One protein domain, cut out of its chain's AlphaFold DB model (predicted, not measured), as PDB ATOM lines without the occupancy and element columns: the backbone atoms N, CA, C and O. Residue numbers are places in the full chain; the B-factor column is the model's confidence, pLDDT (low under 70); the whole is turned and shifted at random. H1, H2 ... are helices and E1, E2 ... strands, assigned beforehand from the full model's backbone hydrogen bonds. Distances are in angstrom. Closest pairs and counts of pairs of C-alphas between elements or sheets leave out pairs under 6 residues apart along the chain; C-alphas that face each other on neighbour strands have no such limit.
ATOM      1  N   PHE A   6       8.201   4.948  17.068       80.50
ATOM      2  CA  PHE A   6       8.468   4.204  18.309       80.50
ATOM      3  C   PHE A   6       9.649   3.230  18.153       80.50
ATOM      4  O   PHE A   6      10.366   2.979  19.115       80.50
ATOM      5  N   LEU A   7       9.958   2.796  16.924       80.00
ATOM      6  CA  LEU A   7      11.168   2.024  16.606       80.00
ATOM      7  C   LEU A   7      12.461   2.833  16.843       80.00
ATOM      8  O   LEU A   7      13.568   2.310  16.806       80.00
ATOM      9  N   LYS A   8      12.371   4.137  17.120       81.94
ATOM     10  CA  LYS A   8      13.535   4.939  17.524       81.94
ATOM     11  C   LYS A   8      13.802   4.862  19.027       81.94
ATOM     12  O   LYS A   8      14.899   5.230  19.450       81.94
ATOM     13  N   GLU A   9      12.858   4.362  19.828       86.44
ATOM     14  CA  GLU A   9      12.999   4.271  21.280       86.44
ATOM     15  C   GLU A   9      14.189   3.381  21.648       86.44
ATOM     16  O   GLU A   9      14.235   2.198  21.325       86.44
ATOM     17  N   LYS A  10      15.179   3.953  22.339       85.94
ATOM     18  CA  LYS A  10      16.409   3.236  22.690       85.94
ATOM     19  C   LYS A  10      16.114   1.964  23.484       85.94
ATOM     20  O   LYS A  10      16.646   0.915  23.136       85.94
ATOM     21  N   TRP A  11      15.309   2.077  24.537       86.62
ATOM     22  CA  TRP A  11      15.078   1.014  25.520       86.62
ATOM     23  C   TRP A  11      14.198  -0.124  25.014       86.62
ATOM     24  O   TRP A  11      14.145  -1.164  25.657       86.62
ATOM     25  N   LEU A  12      13.593   0.037  23.834       87.50
ATOM     26  CA  LEU A  12      12.940  -1.061  23.137       87.50
ATOM     27  C   LEU A  12      13.944  -2.141  22.708       87.50
ATOM     28  O   LEU A  12      13.587  -3.305  22.595       87.50
ATOM     29  N   TYR A  13      15.204  -1.771  22.470       93.25
ATOM     30  CA  TYR A  13      16.221  -2.658  21.909       93.25
ATOM     31  C   TYR A  13      17.119  -3.269  22.988       93.25
ATOM     32  O   TYR A  13      17.410  -2.608  23.993       93.25
ATOM     33  N   PRO A  14      17.669  -4.475  22.751       95.31
ATOM     34  CA  PRO A  14      18.711  -5.027  23.601       95.31
ATOM     35  C   PRO A  14      19.966  -4.141  23.545       95.31
ATOM     36  O   PRO A  14      20.317  -3.566  22.510       95.31
ATOM     37  N   GLN A  15      20.639  -4.015  24.683       95.56
ATOM     38  CA  GLN A  15      21.724  -3.067  24.918       95.56
ATOM     39  C   GLN A  15      23.012  -3.783  25.299       95.56
ATOM     40  O   GLN A  15      22.987  -4.812  25.967       95.56
ATOM     41  N   THR A  16      24.155  -3.201  24.963       95.56
ATOM     42  CA  THR A  16      25.431  -3.626  25.538       95.56
ATOM     43  C   THR A  16      25.419  -3.490  27.057       95.56
ATOM     44  O   THR A  16      24.706  -2.649  27.612       95.56
ATOM     45  N   GLU A  17      26.310  -4.226  27.719       91.94
ATOM     46  CA  GLU A  17      26.733  -3.856  29.069       91.94
ATOM     47  C   GLU A  17      27.176  -2.383  29.123       91.94
ATOM     48  O   GLU A  17      27.660  -1.847  28.109       91.94
ATOM     49  N   PRO A  18      26.988  -1.716  30.275       91.06
ATOM     50  CA  PRO A  18      27.463  -0.359  30.468       91.06
ATOM     51  C   PRO A  18      28.982  -0.270  30.280       91.06
ATOM     52  O   PRO A  18      29.726  -1.114  30.773       91.06
ATOM     53  N   ASP A  19      29.444   0.764  29.583       89.81
ATOM     54  CA  ASP A  19      30.864   1.109  29.546       89.81
ATOM     55  C   ASP A  19      31.335   1.729  30.877       89.81
ATOM     56  O   ASP A  19      30.572   1.858  31.836       89.81
ATOM     57  N   GLN A  20      32.602   2.152  30.938       89.56
ATOM     58  CA  GLN A  20      33.189   2.791  32.126       89.56
ATOM     59  C   GLN A  20      32.452   4.071  32.566       89.56
ATOM     60  O   GLN A  20      32.548   4.468  33.722       89.56
ATOM     61  N   GLN A  21      31.695   4.710  31.668       89.25
ATOM     62  CA  GLN A  21      30.875   5.892  31.952       89.25
ATOM     63  C   GLN A  21      29.411   5.521  32.243       89.25
ATOM     64  O   GLN A  21      28.541   6.389  32.340       89.25
ATOM     65  N   GLY A  22      29.105   4.227  32.349       86.75
ATOM     66  CA  GLY A  22      27.767   3.710  32.579       86.75
ATOM     67  C   GLY A  22      26.827   3.854  31.379       86.75
ATOM     68  O   GLY A  22      25.606   3.742  31.564       86.75
ATOM     69  N   ARG A  23      27.353   4.127  30.176       89.12
ATOM     70  CA  ARG A  23      26.579   4.293  28.941       89.12
ATOM     71  C   ARG A  23      26.396   2.953  28.249       89.12
ATOM     72  O   ARG A  23      27.280   2.107  28.234       89.12
ATOM     73  N   THR A  24      25.235   2.784  27.634       92.62
ATOM     74  CA  THR A  24      24.880   1.582  26.874       92.62
ATOM     75  C   THR A  24      24.587   1.934  25.425       92.62
ATOM     76  O   THR A  24      24.103   3.038  25.135       92.62
ATOM     77  N   ARG A  25      24.853   0.998  24.513       93.31
ATOM     78  CA  ARG A  25      24.541   1.119  23.085       93.31
ATOM     79  C   ARG A  25      23.565   0.022  22.677       93.31
ATOM     80  O   ARG A  25      23.717  -1.116  23.112       93.31
ATOM     81  N   LYS A  26      22.587   0.355  21.837       94.62
ATOM     82  CA  LYS A  26      21.621  -0.628  21.339       94.62
ATOM     83  C   LYS A  26      22.220  -1.491  20.232       94.62
ATOM     84  O   LYS A  26      23.073  -1.015  19.481       94.62
ATOM     85  N   LEU A  27      21.732  -2.720  20.101       96.19
ATOM     86  CA  LEU A  27      21.827  -3.456  18.843       96.19
ATOM     87  C   LEU A  27      21.018  -2.696  17.785       96.19
ATOM     88  O   LEU A  27      19.850  -2.370  18.015       96.19
ATOM     89  N   GLY A  28      21.627  -2.392  16.644       94.31
ATOM     90  CA  GLY A  28      20.895  -1.850  15.507       94.31
ATOM     91  C   GLY A  28      20.086  -2.961  14.850       94.31
ATOM     92  O   GLY A  28      20.673  -3.964  14.459       94.31
ATOM     93  N   ILE A  29      18.768  -2.789  14.742       92.94
ATOM     94  CA  ILE A  29      17.874  -3.672  13.981       92.94
ATOM     95  C   ILE A  29      17.020  -2.768  13.102       92.94
ATOM     96  O   ILE A  29      16.267  -1.937  13.617       92.94
ATOM     97  N   GLU A  30      17.195  -2.889  11.794       89.44
ATOM     98  CA  GLU A  30      16.567  -2.017  10.803       89.44
ATOM     99  C   GLU A  30      16.302  -2.770   9.500       89.44
ATOM    100  O   GLU A  30      17.018  -3.715   9.157       89.44
ATOM    101  N   LEU A  31      15.277  -2.339   8.767       87.75
ATOM    102  CA  LEU A  31      15.107  -2.742   7.378       87.75
ATOM    103  C   LEU A  31      16.272  -2.175   6.565       87.75
ATOM    104  O   LEU A  31      16.618  -1.000   6.689       87.75
ATOM    105  N   ASN A  32      16.904  -3.016   5.753       85.12
ATOM    106  CA  ASN A  32      17.950  -2.599   4.834       85.12
ATOM    107  C   ASN A  32      17.289  -2.046   3.568       85.12
ATOM    108  O   ASN A  32      17.177  -2.744   2.560       85.12
ATOM    109  N   GLU A  33      16.795  -0.815   3.672       79.62
ATOM    110  CA  GLU A  33      16.153  -0.106   2.568       79.62
ATOM    111  C   GLU A  33      17.224   0.434   1.604       79.62
ATOM    112  O   GLU A  33      18.145   1.150   2.008       79.62
ATOM    113  N   PHE A  34      17.109   0.114   0.316       71.38
ATOM    114  CA  PHE A  34      17.938   0.679  -0.745       71.38
ATOM    115  C   PHE A  34      17.037   1.142  -1.889       71.38
ATOM    116  O   PHE A  34      16.312   0.345  -2.470       71.38
ATOM    117  N   ASN A  35      17.054   2.443  -2.197       71.88
ATOM    118  CA  ASN A  35      16.206   3.056  -3.232       71.88
ATOM    119  C   ASN A  35      14.695   2.758  -3.093       71.88
ATOM    120  O   ASN A  35      13.978   2.710  -4.087       71.88
ATOM    121  N   GLY A  36      14.203   2.576  -1.862       68.94
ATOM    122  CA  GLY A  36      12.798   2.243  -1.591       68.94
ATOM    123  C   GLY A  36      12.456   0.753  -1.717       68.94
ATOM    124  O   GLY A  36      11.298   0.383  -1.527       68.94
ATOM    125  N   ASP A  37      13.445  -0.099  -1.994       75.69
ATOM    126  CA  ASP A  37      13.309  -1.551  -1.959       75.69
ATOM    127  C   ASP A  37      13.879  -2.099  -0.650       75.69
ATOM    128  O   ASP A  37      14.953  -1.691  -0.199       75.69
ATOM    129  N   VAL A  38      13.159  -3.037  -0.031       83.19
ATOM    130  CA  VAL A  38      13.613  -3.722   1.181       83.19
ATOM    131  C   VAL A  38      13.868  -5.181   0.852       83.19
ATOM    132  O   VAL A  38      12.936  -5.959   0.666       83.19
ATOM    133  N   GLU A  39      15.140  -5.567   0.808       82.62
ATOM    134  CA  GLU A  39      15.535  -6.950   0.508       82.62
ATOM    135  C   GLU A  39      15.928  -7.736   1.764       82.62
ATOM    136  O   GLU A  39      15.867  -8.961   1.790       82.62
ATOM    137  N   LEU A  40      16.399  -7.060   2.810       89.88
ATOM    138  CA  LEU A  40      16.993  -7.702   3.981       89.88
ATOM    139  C   LEU A  40      16.648  -6.903   5.236       89.88
ATOM    140  O   LEU A  40      16.430  -5.696   5.175       89.88
ATOM    141  N   MET A  41      16.670  -7.556   6.390       91.56
ATOM    142  CA  MET A  41      16.796  -6.884   7.678       91.56
ATOM    143  C   MET A  41      18.248  -6.975   8.130       91.56
ATOM    144  O   MET A  41      18.919  -7.991   7.931       91.56
ATOM    145  N   LYS A  42      18.737  -5.905   8.744       92.50
ATOM    146  CA  LYS A  42      20.120  -5.745   9.171       92.50
ATOM    147  C   LYS A  42      20.202  -5.659  10.688       92.50
ATOM    148  O   LYS A  42      19.600  -4.783  11.305       92.50
ATOM    149  N   PHE A  43      21.028  -6.525  11.259       95.38
ATOM    150  CA  PHE A  43      21.439  -6.535  12.655       95.38
ATOM    151  C   PHE A  43      22.883  -6.051  12.717       95.38
ATOM    152  O   PHE A  43      23.768  -6.662  12.115       95.38
ATOM    153  N   HIS A  44      23.144  -4.942  13.399       95.25
ATOM    154  CA  HIS A  44      24.460  -4.326  13.321       95.25
ATOM    155  C   HIS A  44      24.940  -3.663  14.601       95.25
ATOM    156  O   HIS A  44      24.166  -3.205  15.444       95.25
ATOM    157  N   TYR A  45      26.262  -3.570  14.702       96.19
ATOM    158  CA  TYR A  45      26.938  -2.838  15.755       96.19
ATOM    159  C   TYR A  45      28.285  -2.299  15.278       96.19
ATOM    160  O   TYR A  45      29.042  -3.006  14.615       96.19
ATOM    161  N   SER A  46      28.591  -1.058  15.661       94.19
ATOM    162  CA  SER A  46      29.877  -0.405  15.415       94.19
ATOM    163  C   SER A  46      30.662  -0.273  16.723       94.19
ATOM    164  O   SER A  46      30.174   0.290  17.709       94.19
ATOM    165  N   PHE A  47      31.887  -0.793  16.714       91.81
ATOM    166  CA  PHE A  47      32.897  -0.636  17.763       91.81
ATOM    167  C   PHE A  47      33.628   0.708  17.647       91.81
ATOM    168  O   PHE A  47      34.088   1.251  18.647       91.81
ATOM    169  N   GLY A  48      33.666   1.269  16.440       87.88
ATOM    170  CA  GLY A  48      34.341   2.513  16.105       87.88
ATOM    171  C   GLY A  48      34.242   2.807  14.609       87.88
ATOM    172  O   GLY A  48      33.548   2.111  13.859       87.88
ATOM    173  N   LYS A  49      34.938   3.853  14.157       86.69
ATOM    174  CA  LYS A  49      34.962   4.250  12.742       86.69
ATOM    175  C   LYS A  49      35.569   3.123  11.897       86.69
ATOM    176  O   LYS A  49      36.731   2.793  12.068       86.69
ATOM    177  N   GLY A  50      34.777   2.548  10.991       84.25
ATOM    178  CA  GLY A  50      35.204   1.436  10.128       84.25
ATOM    179  C   GLY A  50      35.181   0.052  10.791       84.25
ATOM    180  O   GLY A  50      35.333  -0.949  10.101       84.25
ATOM    181  N   GLU A  51      34.916  -0.027  12.096       91.31
ATOM    182  CA  GLU A  51      34.915  -1.277  12.854       91.31
ATOM    183  C   GLU A  51      33.478  -1.676  13.180       91.31
ATOM    184  O   GLU A  51      32.911  -1.243  14.185       91.31
ATOM    185  N   GLY A  52      32.846  -2.469  12.318       92.75
ATOM    186  CA  GLY A  52      31.465  -2.888  12.527       92.75
ATOM    187  C   GLY A  52      31.191  -4.313  12.084       92.75
ATOM    188  O   GLY A  52      31.798  -4.814  11.141       92.75
ATOM    189  N   LEU A  53      30.244  -4.941  12.773       94.38
ATOM    190  CA  LEU A  53      29.663  -6.219  12.391       94.38
ATOM    191  C   LEU A  53      28.250  -5.968  11.873       94.38
ATOM    192  O   LEU A  53      27.468  -5.260  12.512       94.38
ATOM    193  N   TYR A  54      27.946  -6.551  10.716       93.19
ATOM    194  CA  TYR A  54      26.694  -6.365   9.994       93.19
ATOM    195  C   TYR A  54      26.193  -7.734   9.550       93.19
ATOM    196  O   TYR A  54      26.701  -8.299   8.586       93.19
ATOM    197  N   PHE A  55      25.228  -8.277  10.280       94.38
ATOM    198  CA  PHE A  55      24.514  -9.480   9.882       94.38
ATOM    199  C   PHE A  55      23.249  -9.068   9.132       94.38
ATOM    200  O   PHE A  55      22.494  -8.220   9.612       94.38
ATOM    201  N   THR A  56      23.006  -9.655   7.966       92.00
ATOM    202  CA  THR A  56      21.803  -9.388   7.173       92.00
ATOM    203  C   THR A  56      21.083 -10.679   6.849       92.00
ATOM    204  O   THR A  56      21.714 -11.683   6.540       92.00
ATOM    205  N   ALA A  57      19.757 -10.649   6.897       91.69
ATOM    206  CA  ALA A  57      18.937 -11.823   6.662       91.69
ATOM    207  C   ALA A  57      17.647 -11.458   5.920       91.69
ATOM    208  O   ALA A  57      17.102 -10.368   6.088       91.69
ATOM    209  N   GLY A  58      17.174 -12.383   5.083       90.06
ATOM    210  CA  GLY A  58      15.871 -12.271   4.430       90.06
ATOM    211  C   GLY A  58      14.726 -12.584   5.394       90.06
ATOM    212  O   GLY A  58      14.943 -13.174   6.455       90.06
ATOM    213  N   TYR A  59      13.503 -12.240   4.989       90.12
ATOM    214  CA  TYR A  59      12.302 -12.300   5.828       90.12
ATOM    215  C   TYR A  59      12.142 -13.612   6.611       90.12
ATOM    216  O   TYR A  59      12.026 -13.584   7.834       90.12
ATOM    217  N   THR A  60      12.215 -14.765   5.940       91.31
ATOM    218  CA  THR A  60      12.039 -16.084   6.577       91.31
ATOM    219  C   THR A  60      13.036 -16.343   7.705       91.31
ATOM    220  O   THR A  60      12.661 -16.867   8.748       91.31
ATOM    221  N   ILE A  61      14.298 -15.947   7.522       93.44
ATOM    222  CA  ILE A  61      15.340 -16.132   8.538       93.44
ATOM    223  C   ILE A  61      15.118 -15.169   9.707       93.44
ATOM    224  O   ILE A  61      15.324 -15.537  10.856       93.44
ATOM    225  N   CYS A  62      14.644 -13.951   9.444       94.25
ATOM    226  CA  CYS A  62      14.277 -13.021  10.509       94.25
ATOM    227  C   CYS A  62      13.115 -13.550  11.354       94.25
ATOM    228  O   CYS A  62      13.195 -13.479  12.577       94.25
ATOM    229  N   VAL A  63      12.079 -14.121  10.728       94.44
ATOM    230  CA  VAL A  63      10.982 -14.791  11.446       94.44
ATOM    231  C   VAL A  63      11.534 -15.893  12.356       94.44
ATOM    232  O   VAL A  63      11.238 -15.890  13.548       94.44
ATOM    233  N   ASP A  64      12.394 -16.770  11.833       96.12
ATOM    234  CA  ASP A  64      13.028 -17.850  12.604       96.12
ATOM    235  C   ASP A  64      13.856 -17.339  13.798       96.12
ATOM    236  O   ASP A  64      13.750 -17.861  14.908       96.12
ATOM    237  N   ILE A  65      14.624 -16.261  13.615       96.19
ATOM    238  CA  ILE A  65      15.400 -15.619  14.688       96.19
ATOM    239  C   ILE A  65      14.482 -15.127  15.817       96.19
ATOM    240  O   ILE A  65      14.754 -15.381  16.995       96.19
ATOM    241  N   PHE A  66      13.400 -14.415  15.482       94.75
ATOM    242  CA  PHE A  66      12.475 -13.880  16.486       94.75
ATOM    243  C   PHE A  66      11.651 -14.981  17.164       94.75
ATOM    244  O   PHE A  66      11.460 -14.924  18.380       94.75
ATOM    245  N   GLU A  67      11.228 -16.014  16.434       94.38
ATOM    246  CA  GLU A  67      10.587 -17.199  17.017       94.38
ATOM    247  C   GLU A  67      11.540 -17.957  17.942       94.38
ATOM    248  O   GLU A  67      11.190 -18.299  19.073       94.38
ATOM    249  N   THR A  68      12.793 -18.137  17.534       95.00
ATOM    250  CA  THR A  68      13.800 -18.756  18.395       95.00
ATOM    251  C   THR A  68      13.984 -17.945  19.674       95.00
ATOM    252  O   THR A  68      13.973 -18.513  20.764       95.00
ATOM    253  N   LEU A  69      14.035 -16.613  19.593       93.12
ATOM    254  CA  LEU A  69      14.089 -15.753  20.775       93.12
ATOM    255  C   LEU A  69      12.861 -15.931  21.701       93.12
ATOM    256  O   LEU A  69      13.021 -15.925  22.926       93.12
ATOM    257  N   ARG A  70      11.654 -16.156  21.154       91.38
ATOM    258  CA  ARG A  70      10.451 -16.506  21.942       91.38
ATOM    259  C   ARG A  70      10.632 -17.823  22.690       91.38
ATOM    260  O   ARG A  70      10.288 -17.898  23.872       91.38
ATOM    261  N   THR A  71      11.194 -18.841  22.039       88.88
ATOM    262  CA  THR A  71      11.429 -20.153  22.668       88.88
ATOM    263  C   THR A  71      12.546 -20.121  23.708       88.88
ATOM    264  O   THR A  71      12.439 -20.784  24.739       88.88
ATOM    265  N   VAL A  72      13.581 -19.299  23.508       87.94
ATOM    266  CA  VAL A  72      14.688 -19.112  24.458       87.94
ATOM    267  C   VAL A  72      14.169 -18.658  25.825       87.94
ATOM    268  O   VAL A  72      14.637 -19.156  26.848       87.94
ATOM    269  N   MET A  73      13.126 -17.819  25.879       79.56
ATOM    270  CA  MET A  73      12.473 -17.447  27.146       79.56
ATOM    271  C   MET A  73      11.881 -18.624  27.925       79.56
ATOM    272  O   MET A  73      11.648 -18.500  29.122       79.56
ATOM    273  N   GLN A  74      11.597 -19.748  27.281       82.50
ATOM    274  CA  GLN A  74      10.954 -20.896  27.922       82.50
ATOM    275  C   GLN A  74      11.971 -21.917  28.445       82.50
ATOM    276  O   GLN A  74      11.595 -22.858  29.138       82.50
ATOM    277  N   LYS A  75      13.260 -21.749  28.122       85.50
ATOM    278  CA  LYS A  75      14.325 -22.671  28.525       85.50
ATOM    279  C   LYS A  75      14.826 -22.351  29.931       85.50
ATOM    280  O   LYS A  75      15.079 -21.194  30.249       85.50
ATOM    281  N   ALA A  76      15.012 -23.387  30.746       89.19
ATOM    282  CA  ALA A  76      15.584 -23.295  32.093       89.19
ATOM    283  C   ALA A  76      17.100 -23.588  32.111       89.19
ATOM    284  O   ALA A  76      17.656 -23.959  33.138       89.19
ATOM    285  N   GLU A  77      17.761 -23.453  30.961       93.69
ATOM    286  CA  GLU A  77      19.159 -23.824  30.756       93.69
ATOM    287  C   GLU A  77      19.871 -22.830  29.834       93.69
ATOM    288  O   GLU A  77      19.237 -22.074  29.087       93.69
ATOM    289  N   LYS A  78      21.207 -22.859  29.874       95.44
ATOM    290  CA  LYS A  78      22.052 -22.177  28.893       95.44
ATOM    291  C   LYS A  78      21.801 -22.791  27.519       95.44
ATOM    292  O   LYS A  78      21.934 -23.996  27.335       95.44
ATOM    293  N   VAL A  79      21.500 -21.945  26.544       96.06
ATOM    294  CA  VAL A  79      21.281 -22.356  25.155       96.06
ATOM    295  C   VAL A  79      21.716 -21.230  24.235       96.06
ATOM    296  O   VAL A  79      21.480 -20.064  24.545       96.06
ATOM    297  N   VAL A  80      22.357 -21.563  23.117       96.56
ATOM    298  CA  VAL A  80      22.795 -20.581  22.121       96.56
ATOM    299  C   VAL A  80      22.508 -21.117  20.727       96.56
ATOM    300  O   VAL A  80      22.996 -22.180  20.350       96.56
ATOM    301  N   PHE A  81      21.738 -20.353  19.964       97.12
ATOM    302  CA  PHE A  81      21.491 -20.559  18.543       97.12
ATOM    303  C   PHE A  81      22.335 -19.576  17.742       97.12
ATOM    304  O   PHE A  81      22.517 -18.432  18.165       97.12
ATOM    305  N   LYS A  82      22.845 -20.020  16.593       96.50
ATOM    306  CA  LYS A  82      23.722 -19.242  15.716       96.50
ATOM    307  C   LYS A  82      23.194 -19.297  14.288       96.50
ATOM    308  O   LYS A  82      23.024 -20.382  13.739       96.50
ATOM    309  N   TRP A  83      23.055 -18.130  13.673       96.69
ATOM    310  CA  TRP A  83      22.900 -17.981  12.230       96.69
ATOM    311  C   TRP A  83      24.164 -17.342  11.687       96.69
ATOM    312  O   TRP A  83      24.662 -16.362  12.240       96.69
ATOM    313  N   GLU A  84      24.694 -17.898  10.610       92.81
ATOM    314  CA  GLU A  84      25.869 -17.376   9.928       92.81
ATOM    315  C   GLU A  84      25.511 -17.087   8.479       92.81
ATOM    316  O   GLU A  84      24.995 -17.959   7.779       92.81
ATOM    317  N   ASP A  85      25.782 -15.862   8.034       79.44
ATOM    318  CA  ASP A  85      25.702 -15.544   6.615       79.44
ATOM    319  C   ASP A  85      27.060 -15.819   5.970       79.44
ATOM    320  O   ASP A  85      27.975 -14.995   6.006       79.44
ATOM    321  N   ALA A  86      27.195 -17.020   5.413       74.94
ATOM    322  CA  ALA A  86      28.377 -17.439   4.666       74.94
ATOM    323  C   ALA A  86      28.296 -17.069   3.171       74.94
ATOM    324  O   ALA A  86      29.103 -17.545   2.369       74.94
ATOM    325  N   LYS A  87      27.311 -16.263   2.746       68.44
ATOM    326  CA  LYS A  87      27.158 -15.893   1.336       68.44
ATOM    327  C   LYS A  87      28.169 -14.807   0.954       68.44
ATOM    328  O   LYS A  87      28.223 -13.729   1.537       68.44
ATOM    329  N   GLY A  88      28.921 -15.060  -0.114       66.25
ATOM    330  CA  GLY A  88      29.810 -14.075  -0.736       66.25
ATOM    331  C   GLY A  88      31.288 -14.242  -0.373       66.25
ATOM    332  O   GLY A  88      31.723 -15.290   0.080       66.25
ATOM    333  N   LYS A  89      32.086 -13.204  -0.660       66.06
ATOM    334  CA  LYS A  89      33.557 -13.218  -0.515       66.06
ATOM    335  C   LYS A  89      34.067 -12.575   0.784       66.06
ATOM    336  O   LYS A  89      35.275 -12.472   0.969       66.06
ATOM    337  N   LYS A  90      33.172 -12.056   1.631       75.75
ATOM    338  CA  LYS A  90      33.537 -11.390   2.891       75.75
ATOM    339  C   LYS A  90      33.620 -12.414   4.021       75.75
ATOM    340  O   LYS A  90      32.978 -13.456   3.944       75.75
ATOM    341  N   ALA A  91      34.391 -12.094   5.060       83.00
ATOM    342  CA  ALA A  91      34.406 -12.897   6.277       83.00
ATOM    343  C   ALA A  91      32.981 -12.990   6.856       83.00
ATOM    344  O   ALA A  91      32.282 -11.969   6.894       83.00
ATOM    345  N   PRO A  92      32.536 -14.185   7.277       89.75
ATOM    346  CA  PRO A  92      31.177 -14.379   7.750       89.75
ATOM    347  C   PRO A  92      30.931 -13.590   9.038       89.75
ATOM    348  O   PRO A  92      31.769 -13.536   9.943       89.75
ATOM    349  N   VAL A  93      29.740 -13.000   9.127       93.19
ATOM    350  CA  VAL A  93      29.208 -12.430  10.366       93.19
ATOM    351  C   VAL A  93      28.115 -13.363  10.866       93.19
ATOM    352  O   VAL A  93      27.305 -13.869  10.086       93.19
ATOM    353  N   SER A  94      28.087 -13.600  12.171       96.38
ATOM    354  CA  SER A  94      27.084 -14.438  12.814       96.38
ATOM    355  C   SER A  94      26.238 -13.646  13.797       96.38
ATOM    356  O   SER A  94      26.761 -12.834  14.568       96.38
ATOM    357  N   LEU A  95      24.943 -13.943  13.806       97.81
ATOM    358  CA  LEU A  95      24.011 -13.540  14.848       97.81
ATOM    359  C   LEU A  95      23.797 -14.715  15.801       97.81
ATOM    360  O   LEU A  95      23.598 -15.848  15.368       97.81
ATOM    361  N   HIS A  96      23.813 -14.430  17.096       97.62
ATOM    362  CA  HIS A  96      23.537 -15.399  18.144       97.62
ATOM    363  C   HIS A  96      22.331 -14.955  18.950       97.62
ATOM    364  O   HIS A  96      22.187 -13.766  19.242       97.62
ATOM    365  N   VAL A  97      21.516 -15.917  19.359       97.06
ATOM    366  CA  VAL A  97      20.392 -15.719  20.275       97.06
ATOM    367  C   VAL A  97      20.441 -16.804  21.333       97.06
ATOM    368  O   VAL A  97      20.631 -17.974  21.005       97.06
ATOM    369  N   GLY A  98      20.273 -16.450  22.604       96.12
ATOM    370  CA  GLY A  98      20.376 -17.456  23.651       96.12
ATOM    371  C   GLY A  98      20.121 -16.966  25.065       96.12
ATOM    372  O   GLY A  98      19.757 -15.813  25.283       96.12
ATOM    373  N   ARG A  99      20.341 -17.874  26.017       94.81
ATOM    374  CA  ARG A  99      20.472 -17.603  27.452       94.81
ATOM    375  C   ARG A  99      21.915 -17.829  27.869       94.81
ATOM    376  O   ARG A  99      22.521 -18.827  27.475       94.81
ATOM    377  N   ASP A 100      22.453 -16.903  28.651       92.00
ATOM    378  CA  ASP A 100      23.793 -17.037  29.216       92.00
ATOM    379  C   ASP A 100      23.806 -17.967  30.441       92.00
ATOM    380  O   ASP A 100      22.781 -18.527  30.825       92.00
ATOM    381  N   GLU A 101      24.961 -18.133  31.083       92.50
ATOM    382  CA  GLU A 101      25.112 -18.964  32.292       92.50
ATOM    383  C   GLU A 101      24.212 -18.528  33.452       92.50
ATOM    384  O   GLU A 101      23.684 -19.365  34.178       92.50
ATOM    385  N   ASN A 102      23.959 -17.225  33.583       92.38
ATOM    386  CA  ASN A 102      23.014 -16.668  34.555       92.38
ATOM    387  C   ASN A 102      21.553 -16.680  34.058       92.38
ATOM    388  O   ASN A 102      20.704 -15.984  34.613       92.38
ATOM    389  N   LEU A 103      21.277 -17.416  32.977       93.69
ATOM    390  CA  LEU A 103      19.999 -17.511  32.274       93.69
ATOM    391  C   LEU A 103      19.504 -16.203  31.640       93.69
ATOM    392  O   LEU A 103      18.408 -16.192  31.076       93.69
ATOM    393  N   THR A 104      20.278 -15.114  31.674       93.88
ATOM    394  CA  THR A 104      19.868 -13.838  31.073       93.88
ATOM    395  C   THR A 104      19.790 -13.992  29.554       93.88
ATOM    396  O   THR A 104      20.765 -14.440  28.939       93.88
ATOM    397  N   PRO A 105      18.658 -13.635  28.922       95.50
ATOM    398  CA  PRO A 105      18.537 -13.719  27.479       95.50
ATOM    399  C   PRO A 105      19.386 -12.651  26.782       95.50
ATOM    400  O   PRO A 105      19.491 -11.514  27.254       95.50
ATOM    401  N   PHE A 106      19.958 -12.996  25.631       96.75
ATOM    402  CA  PHE A 106      20.836 -12.107  24.881       96.75
ATOM    403  C   PHE A 106      20.714 -12.273  23.362       96.75
ATOM    404  O   PHE A 106      20.343 -13.329  22.847       96.75
ATOM    405  N   PHE A 107      21.114 -11.213  22.658       97.88
ATOM    406  CA  PHE A 107      21.606 -11.266  21.284       97.88
ATOM    407  C   PHE A 107      23.125 -11.119  21.273       97.88
ATOM    408  O   PHE A 107      23.684 -10.432  22.129       97.88
ATOM    409  N   ALA A 108      23.816 -11.687  20.289       97.75
ATOM    410  CA  ALA A 108      25.209 -11.339  20.029       97.75
ATOM    411  C   ALA A 108      25.515 -11.245  18.538       97.75
ATOM    412  O   ALA A 108      24.924 -11.950  17.729       97.75
ATOM    413  N   LEU A 109      26.487 -10.407  18.192       97.56
ATOM    414  CA  LEU A 109      27.125 -10.399  16.879       97.56
ATOM    415  C   LEU A 109      28.567 -10.861  17.032       97.56
ATOM    416  O   LEU A 109      29.252 -10.409  17.952       97.56
ATOM    417  N   SER A 110      29.033 -11.724  16.135       96.69
ATOM    418  CA  SER A 110      30.442 -12.113  16.039       96.69
ATOM    419  C   SER A 110      30.916 -12.144  14.595       96.69
ATOM    420  O   SER A 110      30.133 -12.425  13.695       96.69
ATOM    421  N   GLY A 111      32.203 -11.921  14.378       94.75
ATOM    422  CA  GLY A 111      32.828 -12.061  13.068       94.75
ATOM    423  C   GLY A 111      34.247 -11.517  13.073       94.75
ATOM    424  O   GLY A 111      34.756 -11.071  14.106       94.75
ATOM    425  N   GLU A 112      34.878 -11.541  11.908       92.94
ATOM    426  CA  GLU A 112      36.208 -10.975  11.706       92.94
ATOM    427  C   GLU A 112      36.112  -9.611  11.022       92.94
ATOM    428  O   GLU A 112      35.448  -9.456   9.996       92.94
ATOM    429  N   ILE A 113      36.773  -8.609  11.602       90.69
ATOM    430  CA  ILE A 113      36.857  -7.262  11.038       90.69
ATOM    431  C   ILE A 113      38.241  -7.105  10.384       90.69
ATOM    432  O   ILE A 113      39.252  -7.252  11.082       90.69
ATOM    433  N   PRO A 114      38.325  -6.783   9.076       87.50
ATOM    434  CA  PRO A 114      39.602  -6.602   8.388       87.50
ATOM    435  C   PRO A 114      40.515  -5.596   9.099       87.50
ATOM    436  O   PRO A 114      40.094  -4.488   9.418       87.50
ATOM    437  N   GLY A 115      41.765  -5.991   9.358       89.31
ATOM    438  CA  GLY A 115      42.764  -5.155  10.042       89.31
ATOM    439  C   GLY A 115      42.590  -5.027  11.563       89.31
ATOM    440  O   GLY A 115      43.449  -4.448  12.219       89.31
ATOM    441  N   VAL A 116      41.519  -5.582  12.134       91.25
ATOM    442  CA  VAL A 116      41.174  -5.471  13.565       91.25
ATOM    443  C   VAL A 116      41.118  -6.850  14.240       91.25
ATOM    444  O   VAL A 116      41.424  -6.986  15.431       91.25
ATOM    445  N   GLY A 117      40.746  -7.880  13.478       91.88
ATOM    446  CA  GLY A 117      40.648  -9.271  13.911       91.88
ATOM    447  C   GLY A 117      39.254  -9.658  14.404       91.88
ATOM    448  O   GLY A 117      38.265  -8.952  14.186       91.88
ATOM    449  N   ALA A 118      39.176 -10.808  15.076       94.56
ATOM    450  CA  ALA A 118      37.926 -11.337  15.606       94.56
ATOM    451  C   ALA A 118      37.309 -10.389  16.649       94.56
ATOM    452  O   ALA A 118      37.990  -9.859  17.538       94.56
ATOM    453  N   ARG A 119      35.998 -10.173  16.543       95.56
ATOM    454  CA  ARG A 119      35.205  -9.389  17.489       95.56
ATOM    455  C   ARG A 119      33.892 -10.088  17.794       95.56
ATOM    456  O   ARG A 119      33.303 -10.754  16.945       95.56
ATOM    457  N   GLN A 120      33.418  -9.875  19.015       96.06
ATOM    458  CA  GLN A 120      32.091 -10.273  19.452       96.06
ATOM    459  C   GLN A 120      31.508  -9.192  20.360       96.06
ATOM    460  O   GLN A 120      32.229  -8.559  21.135       96.06
ATOM    461  N   LYS A 121      30.193  -8.986  20.291       97.44
ATOM    462  CA  LYS A 121      29.472  -8.164  21.262       97.44
ATOM    463  C   LYS A 121      28.133  -8.796  21.613       97.44
ATOM    464  O   LYS A 121      27.373  -9.136  20.711       97.44
ATOM    465  N   LYS A 122      27.865  -8.930  22.916       97.31
ATOM    466  CA  LYS A 122      26.567  -9.327  23.475       97.31
ATOM    467  C   LYS A 122      25.705  -8.099  23.786       97.31
ATOM    468  O   LYS A 122      26.226  -7.031  24.127       97.31
ATOM    469  N   PHE A 123      24.397  -8.289  23.686       97.88
ATOM    470  CA  PHE A 123      23.351  -7.316  23.958       97.88
ATOM    471  C   PHE A 123      22.267  -7.978  24.804       97.88
ATOM    472  O   PHE A 123      21.767  -9.043  24.451       97.88
ATOM    473  N   TYR A 124      21.879  -7.325  25.889       95.94
ATOM    474  CA  TYR A 124      20.942  -7.826  26.880       95.94
ATOM    475  C   TYR A 124      19.695  -6.950  26.944       95.94
ATOM    476  O   TYR A 124      19.733  -5.743  26.689       95.94
ATOM    477  N   PHE A 125      18.578  -7.553  27.326       94.38
ATOM    478  CA  PHE A 125      17.318  -6.848  27.532       94.38
ATOM    479  C   PHE A 125      17.369  -6.150  28.888       94.38
ATOM    480  O   PHE A 125      17.155  -6.760  29.928       94.38
ATOM    481  N   THR A 126      17.745  -4.874  28.881       88.94
ATOM    482  CA  THR A 126      18.009  -4.113  30.108       88.94
ATOM    483  C   THR A 126      16.812  -3.257  30.487       88.94
ATOM    484  O   THR A 126      16.194  -2.616  29.639       88.94
ATOM    485  N   TYR A 127      16.488  -3.232  31.779       89.19
ATOM    486  CA  TYR A 127      15.451  -2.346  32.294       89.19
ATOM    487  C   TYR A 127      15.982  -0.902  32.371       89.19
ATOM    488  O   TYR A 127      17.124  -0.705  32.804       89.19
ATOM    489  N   PRO A 128      15.201   0.118  31.965       86.06
ATOM    490  CA  PRO A 128      15.642   1.507  32.021       86.06
ATOM    491  C   PRO A 128      16.073   1.934  33.430       86.06
ATOM    492  O   PRO A 128      15.376   1.686  34.418       86.06
ATOM    493  N   LYS A 129      17.218   2.624  33.519       83.25
ATOM    494  CA  LYS A 129      17.717   3.187  34.784       83.25
ATOM    495  C   LYS A 129      16.689   4.150  35.393       83.25
ATOM    496  O   LYS A 129      16.027   4.890  34.674       83.25
ATOM    497  N   GLY A 130      16.610   4.165  36.724       86.25
ATOM    498  CA  GLY A 130      15.723   5.058  37.484       86.25
ATOM    499  C   GLY A 130      14.353   4.466  37.819       86.25
ATOM    500  O   GLY A 130      13.647   5.024  38.652       86.25
ATOM    501  N   TYR A 131      14.007   3.310  37.253       90.06
ATOM    502  CA  TYR A 131      12.758   2.615  37.545       90.06
ATOM    503  C   TYR A 131      13.006   1.361  38.387       90.06
ATOM    504  O   TYR A 131      14.028   0.691  38.249       90.06
ATOM    505  N   ARG A 132      12.052   1.038  39.264       91.38
ATOM    506  CA  ARG A 132      12.042  -0.182  40.081       91.38
ATOM    507  C   ARG A 132      10.682  -0.846  39.952       91.38
ATOM    508  O   ARG A 132       9.663  -0.160  39.974       91.38
ATOM    509  N   VAL A 133      10.668  -2.170  39.839       94.06
ATOM    510  CA  VAL A 133       9.430  -2.949  39.759       94.06
ATOM    511  C   VAL A 133       9.284  -3.754  41.034       94.06
ATOM    512  O   VAL A 133      10.199  -4.478  41.420       94.06
ATOM    513  N   PHE A 134       8.122  -3.638  41.665       95.81
ATOM    514  CA  PHE A 134       7.774  -4.413  42.845       95.81
ATOM    515  C   PHE A 134       6.630  -5.368  42.516       95.81
ATOM    516  O   PHE A 134       5.683  -5.001  41.821       95.81
ATOM    517  N   ARG A 135       6.704  -6.589  43.043       95.25
ATOM    518  CA  ARG A 135       5.632  -7.585  43.021       95.25
ATOM    519  C   ARG A 135       5.315  -7.935  44.466       95.25
ATOM    520  O   ARG A 135       6.172  -8.453  45.171       95.25
ATOM    521  N   ASN A 136       4.103  -7.607  44.913       96.62
ATOM    522  CA  ASN A 136       3.666  -7.810  46.301       96.62
ATOM    523  C   ASN A 136       4.631  -7.185  47.334       96.62
ATOM    524  O   ASN A 136       4.980  -7.806  48.331       96.62
ATOM    525  N   GLY A 137       5.115  -5.968  47.058       95.69
ATOM    526  CA  GLY A 137       6.053  -5.246  47.930       95.69
ATOM    527  C   GLY A 137       7.516  -5.703  47.850       95.69
ATOM    528  O   GLY A 137       8.384  -5.022  48.387       95.69
ATOM    529  N   GLN A 138       7.821  -6.796  47.146       96.81
ATOM    530  CA  GLN A 138       9.192  -7.274  46.944       96.81
ATOM    531  C   GLN A 138       9.764  -6.775  45.621       96.81
ATOM    532  O   GLN A 138       9.065  -6.753  44.606       96.81
ATOM    533  N   LEU A 139      11.039  -6.377  45.630       96.06
ATOM    534  CA  LEU A 139      11.740  -5.962  44.418       96.06
ATOM    535  C   LEU A 139      11.879  -7.158  43.467       96.06
ATOM    536  O   LEU A 139      12.319  -8.236  43.867       96.06
ATOM    537  N   VAL A 140      11.501  -6.953  42.211       96.06
ATOM    538  CA  VAL A 140      11.667  -7.942  41.143       96.06
ATOM    539  C   VAL A 140      13.152  -8.084  40.794       96.06
ATOM    540  O   VAL A 140      13.870  -7.088  40.736       96.06
ATOM    541  N   SER A 141      13.609  -9.319  40.564       93.44
ATOM    542  CA  SER A 141      15.012  -9.608  40.241       93.44
ATOM    543  C   SER A 141      15.415  -9.098  38.855       93.44
ATOM    544  O   SER A 141      14.581  -8.989  37.956       93.44
ATOM    545  N   ASP A 142      16.713  -8.864  38.648       91.88
ATOM    546  CA  ASP A 142      17.245  -8.427  37.351       91.88
ATOM    547  C   ASP A 142      16.948  -9.422  36.221       91.88
ATOM    548  O   ASP A 142      16.634  -9.009  35.105       91.88
ATOM    549  N   LEU A 143      16.975 -10.729  36.512       92.88
ATOM    550  CA  LEU A 143      16.617 -11.764  35.541       92.88
ATOM    551  C   LEU A 143      15.147 -11.646  35.119       92.88
ATOM    552  O   LEU A 143      14.847 -11.641  33.927       92.88
ATOM    553  N   GLU A 144      14.229 -11.498  36.078       93.06
ATOM    554  CA  GLU A 144      12.808 -11.320  35.765       93.06
ATOM    555  C   GLU A 144      12.578  -9.999  35.010       93.06
ATOM    556  O   GLU A 144      11.799  -9.957  34.057       93.06
ATOM    557  N   LEU A 145      13.286  -8.920  35.362       93.69
ATOM    558  CA  LEU A 145      13.245  -7.665  34.608       93.69
ATOM    559  C   LEU A 145      13.726  -7.842  33.162       93.69
ATOM    560  O   LEU A 145      13.082  -7.320  32.249       93.69
ATOM    561  N   ALA A 146      14.807  -8.592  32.941       92.69
ATOM    562  CA  ALA A 146      15.325  -8.874  31.608       92.69
ATOM    563  C   ALA A 146      14.333  -9.693  30.773       92.69
ATOM    564  O   ALA A 146      14.074  -9.365  29.615       92.69
ATOM    565  N   GLU A 147      13.697 -10.705  31.365       92.69
ATOM    566  CA  GLU A 147      12.649 -11.485  30.701       92.69
ATOM    567  C   GLU A 147      11.417 -10.635  30.362       92.69
ATOM    568  O   GLU A 147      10.834 -10.780  29.287       92.69
ATOM    569  N   ARG A 148      11.026  -9.706  31.240       92.00
ATOM    570  CA  ARG A 148       9.931  -8.761  30.970       92.00
ATOM    571  C   ARG A 148      10.271  -7.816  29.819       92.00
ATOM    572  O   ARG A 148       9.409  -7.569  28.977       92.00
ATOM    573  N   GLN A 149      11.504  -7.316  29.758       93.19
ATOM    574  CA  GLN A 149      11.961  -6.457  28.662       93.19
ATOM    575  C   GLN A 149      12.060  -7.214  27.343       93.19
ATOM    576  O   GLN A 149      11.640  -6.702  26.311       93.19
ATOM    577  N   LEU A 150      12.508  -8.466  27.374       93.69
ATOM    578  CA  LEU A 150      12.479  -9.318  26.197       93.69
ATOM    579  C   LEU A 150      11.043  -9.532  25.683       93.69
ATOM    580  O   LEU A 150      10.793  -9.400  24.488       93.69
ATOM    581  N   ARG A 151      10.071  -9.790  26.566       91.25
ATOM    582  CA  ARG A 151       8.652  -9.889  26.169       91.25
ATOM    583  C   ARG A 151       8.140  -8.596  25.536       91.25
ATOM    584  O   ARG A 151       7.411  -8.654  24.548       91.25
ATOM    585  N   ALA A 152       8.518  -7.444  26.089       90.88
ATOM    586  CA  ALA A 152       8.160  -6.144  25.528       90.88
ATOM    587  C   ALA A 152       8.782  -5.942  24.138       90.88
ATOM    588  O   ALA A 152       8.080  -5.548  23.211       90.88
ATOM    589  N   PHE A 153      10.061  -6.278  23.964       92.50
ATOM    590  CA  PHE A 153      10.721  -6.263  22.662       92.50
ATOM    591  C   PHE A 153      10.015  -7.178  21.657       92.50
ATOM    592  O   PHE A 153       9.657  -6.724  20.577       92.50
ATOM    593  N   LEU A 154       9.735  -8.432  22.023       91.25
ATOM    594  CA  LEU A 154       9.084  -9.418  21.154       91.25
ATOM    595  C   LEU A 154       7.679  -9.003  20.713       91.25
ATOM    596  O   LEU A 154       7.329  -9.209  19.557       91.25
ATOM    597  N   LYS A 155       6.892  -8.383  21.598       86.94
ATOM    598  CA  LYS A 155       5.567  -7.847  21.243       86.94
ATOM    599  C   LYS A 155       5.651  -6.771  20.157       86.94
ATOM    600  O   LYS A 155       4.746  -6.630  19.347       86.94
ATOM    601  N   ASN A 156       6.733  -6.002  20.162       84.56
ATOM    602  CA  ASN A 156       7.000  -4.988  19.151       84.56
ATOM    603  C   ASN A 156       7.758  -5.558  17.945       84.56
ATOM    604  O   ASN A 156       7.766  -4.939  16.885       84.56
ATOM    605  N   ALA A 157       8.372  -6.737  18.083       84.44
ATOM    606  CA  ALA A 157       9.092  -7.389  17.003       84.44
ATOM    607  C   ALA A 157       8.181  -7.805  15.852       84.44
ATOM    608  O   ALA A 157       8.576  -7.703  14.693       84.44
ATOM    609  N   ASP A 158       6.937  -8.157  16.170       84.50
ATOM    610  CA  ASP A 158       5.903  -8.416  15.170       84.50
ATOM    611  C   ASP A 158       5.675  -7.211  14.257       84.50
ATOM    612  O   ASP A 158       5.516  -7.382  13.057       84.50
ATOM    613  N   VAL A 159       5.803  -5.988  14.777       83.19
ATOM    614  CA  VAL A 159       5.679  -4.772  13.965       83.19
ATOM    615  C   VAL A 159       6.870  -4.593  13.015       83.19
ATOM    616  O   VAL A 159       6.677  -4.156  11.882       83.19
ATOM    617  N   PHE A 160       8.098  -4.957  13.423       79.31
ATOM    618  CA  PHE A 160       9.242  -4.983  12.494       79.31
ATOM    619  C   PHE A 160       9.028  -6.009  11.384       79.31
ATOM    620  O   PHE A 160       9.403  -5.756  10.243       79.31
ATOM    621  N   LEU A 161       8.463  -7.172  11.714       87.69
ATOM    622  CA  LEU A 161       8.201  -8.235  10.750       87.69
ATOM    623  C   LEU A 161       7.049  -7.877   9.808       87.69
ATOM    624  O   LEU A 161       7.158  -8.141   8.617       87.69
ATOM    625  N   GLU A 162       5.993  -7.234  10.297       87.50
ATOM    626  CA  GLU A 162       4.916  -6.692   9.465       87.50
ATOM    627  C   GLU A 162       5.442  -5.621   8.505       87.50
ATOM    628  O   GLU A 162       5.229  -5.738   7.301       87.50
ATOM    629  N   ASP A 163       6.206  -4.636   9.000       83.50
ATOM    630  CA  ASP A 163       6.826  -3.614   8.144       83.50
ATOM    631  C   ASP A 163       7.815  -4.249   7.156       83.50
ATOM    632  O   ASP A 163       7.869  -3.842   5.998       83.50
ATOM    633  N   PHE A 164       8.560  -5.286   7.559       86.94
ATOM    634  CA  PHE A 164       9.407  -6.021   6.625       86.94
ATOM    635  C   PHE A 164       8.552  -6.676   5.543       86.94
ATOM    636  O   PHE A 164       8.763  -6.392   4.375       86.94
ATOM    637  N   ARG A 165       7.570  -7.505   5.911       86.44
ATOM    638  CA  ARG A 165       6.704  -8.241   4.980       86.44
ATOM    639  C   ARG A 165       6.041  -7.317   3.965       86.44
ATOM    640  O   ARG A 165       6.033  -7.634   2.782       86.44
ATOM    641  N   ASP A 166       5.503  -6.196   4.429       84.62
ATOM    642  CA  ASP A 166       4.727  -5.278   3.598       84.62
ATOM    643  C   ASP A 166       5.616  -4.497   2.610       84.62
ATOM    644  O   ASP A 166       5.146  -4.095   1.546       84.62
ATOM    645  N   ASN A 167       6.903  -4.315   2.928       82.00
ATOM    646  CA  ASN A 167       7.874  -3.645   2.055       82.00
ATOM    647  C   ASN A 167       8.858  -4.618   1.376       82.00
ATOM    648  O   ASN A 167       9.715  -4.183   0.604       82.00
ATOM    649  N   TYR A 168       8.759  -5.921   1.665       81.88
ATOM    650  CA  TYR A 168       9.724  -6.923   1.231       81.88
ATOM    651  C   TYR A 168       9.625  -7.142  -0.271       81.88
ATOM    652  O   TYR A 168       8.613  -7.614  -0.790       81.88
TER     653      TYR A 168
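AT A GLANCE: This is residues 6 to 168 of the 214 residues of an uncharacterized protein of Escherichia coli (UniProt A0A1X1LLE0). Two strongly twisted sheets, E4 to E7 and E1 to E3, make a sandwich, partly face to face with their strands crossed, and two helices, H1 and H2, run side by side in opposite ways over one face of the smaller sheet. H1 also covers strands of the larger sheet, and the loop of residues 134 to 139 sticks out beyond the beginning of H2. The printed part has 163 residues, with two named helices and seven named strands in the order E1 E2 E3 H1 E4 E5 E6 E7 H2; the sheets, E4 E5 E6 E7 and E1 E2 E3, are antiparallel, and the class is mixed, helices and strands. The whole is compact, with a radius of gyration of the C-alphas of 16.3 A and spans of 55 by 38 by 29 A.

IN THESE COORDINATES: The larger sheet holds E4, residues 79 to 85, 20.2 A; E5, residues 93 to 99, 19.9 A; E6, residues 105 to 113, 25.4 A; and E7, residues 117 to 124, 23.6 A. The smaller holds E1, residues 28 to 34, 16.7 A, from C-alpha 28 at (20.895, -1.850, 15.507); E2, residues 37 to 48, 28.0 A, which bends by 71 degrees at residue 40; and E3, residues 51 to 57, 20.1 A. H1, residues 59 to 72, is 20.0 A long. H2, residues 142 to 167, is 36.8 A long and ends at C-alpha 167 (7.874, -3.645, 2.055).

HOW THE PARTS SIT: E4 E5 E6 E7 form a meander, each strand the antiparallel neighbour of the one before: N 81 and O 97 are 2.8 A apart, N 96 and O 108 2.8 A, N 123 and O 107 2.7 A. E1 E2 E3 form another, with N 32 and O 40 at 2.8 A and N 43 and O 55 at 2.8 A. The two sheets' strands stand at 85 degrees; the closest C-alphas of E3 and E5, Phe 55 and Val 93, are 5.6 A apart. H1 is on the larger sheet at a height of 9.9 A, along E5 at 1 degree on the local plane. H2 is on the smaller sheet at a height of 10.1 A, over E1 and E2, on the same face as H1. H2, with residues 154 to 165 alone, touches H1 at a shallow tilt of 17 degrees, opposite ways; their closest C-alphas, Tyr 59 and Phe 164, are 7.0 A apart. Every O i to N i+4 pair is within hydrogen-bond range in H1, and 20 of 22 in H2. E1 and E4 are apart.

THE WHOLE: The C-alphas farthest apart, Lys 89 and Gly 137, are 56.3 A apart. The printed part has no cut. E7 to H2 is a long link of 17 residues, and residues 6 to 27 hold no named element. Mean pLDDT of the printed part is 90.2; residue 36 and residues 87 to 89 are under 70.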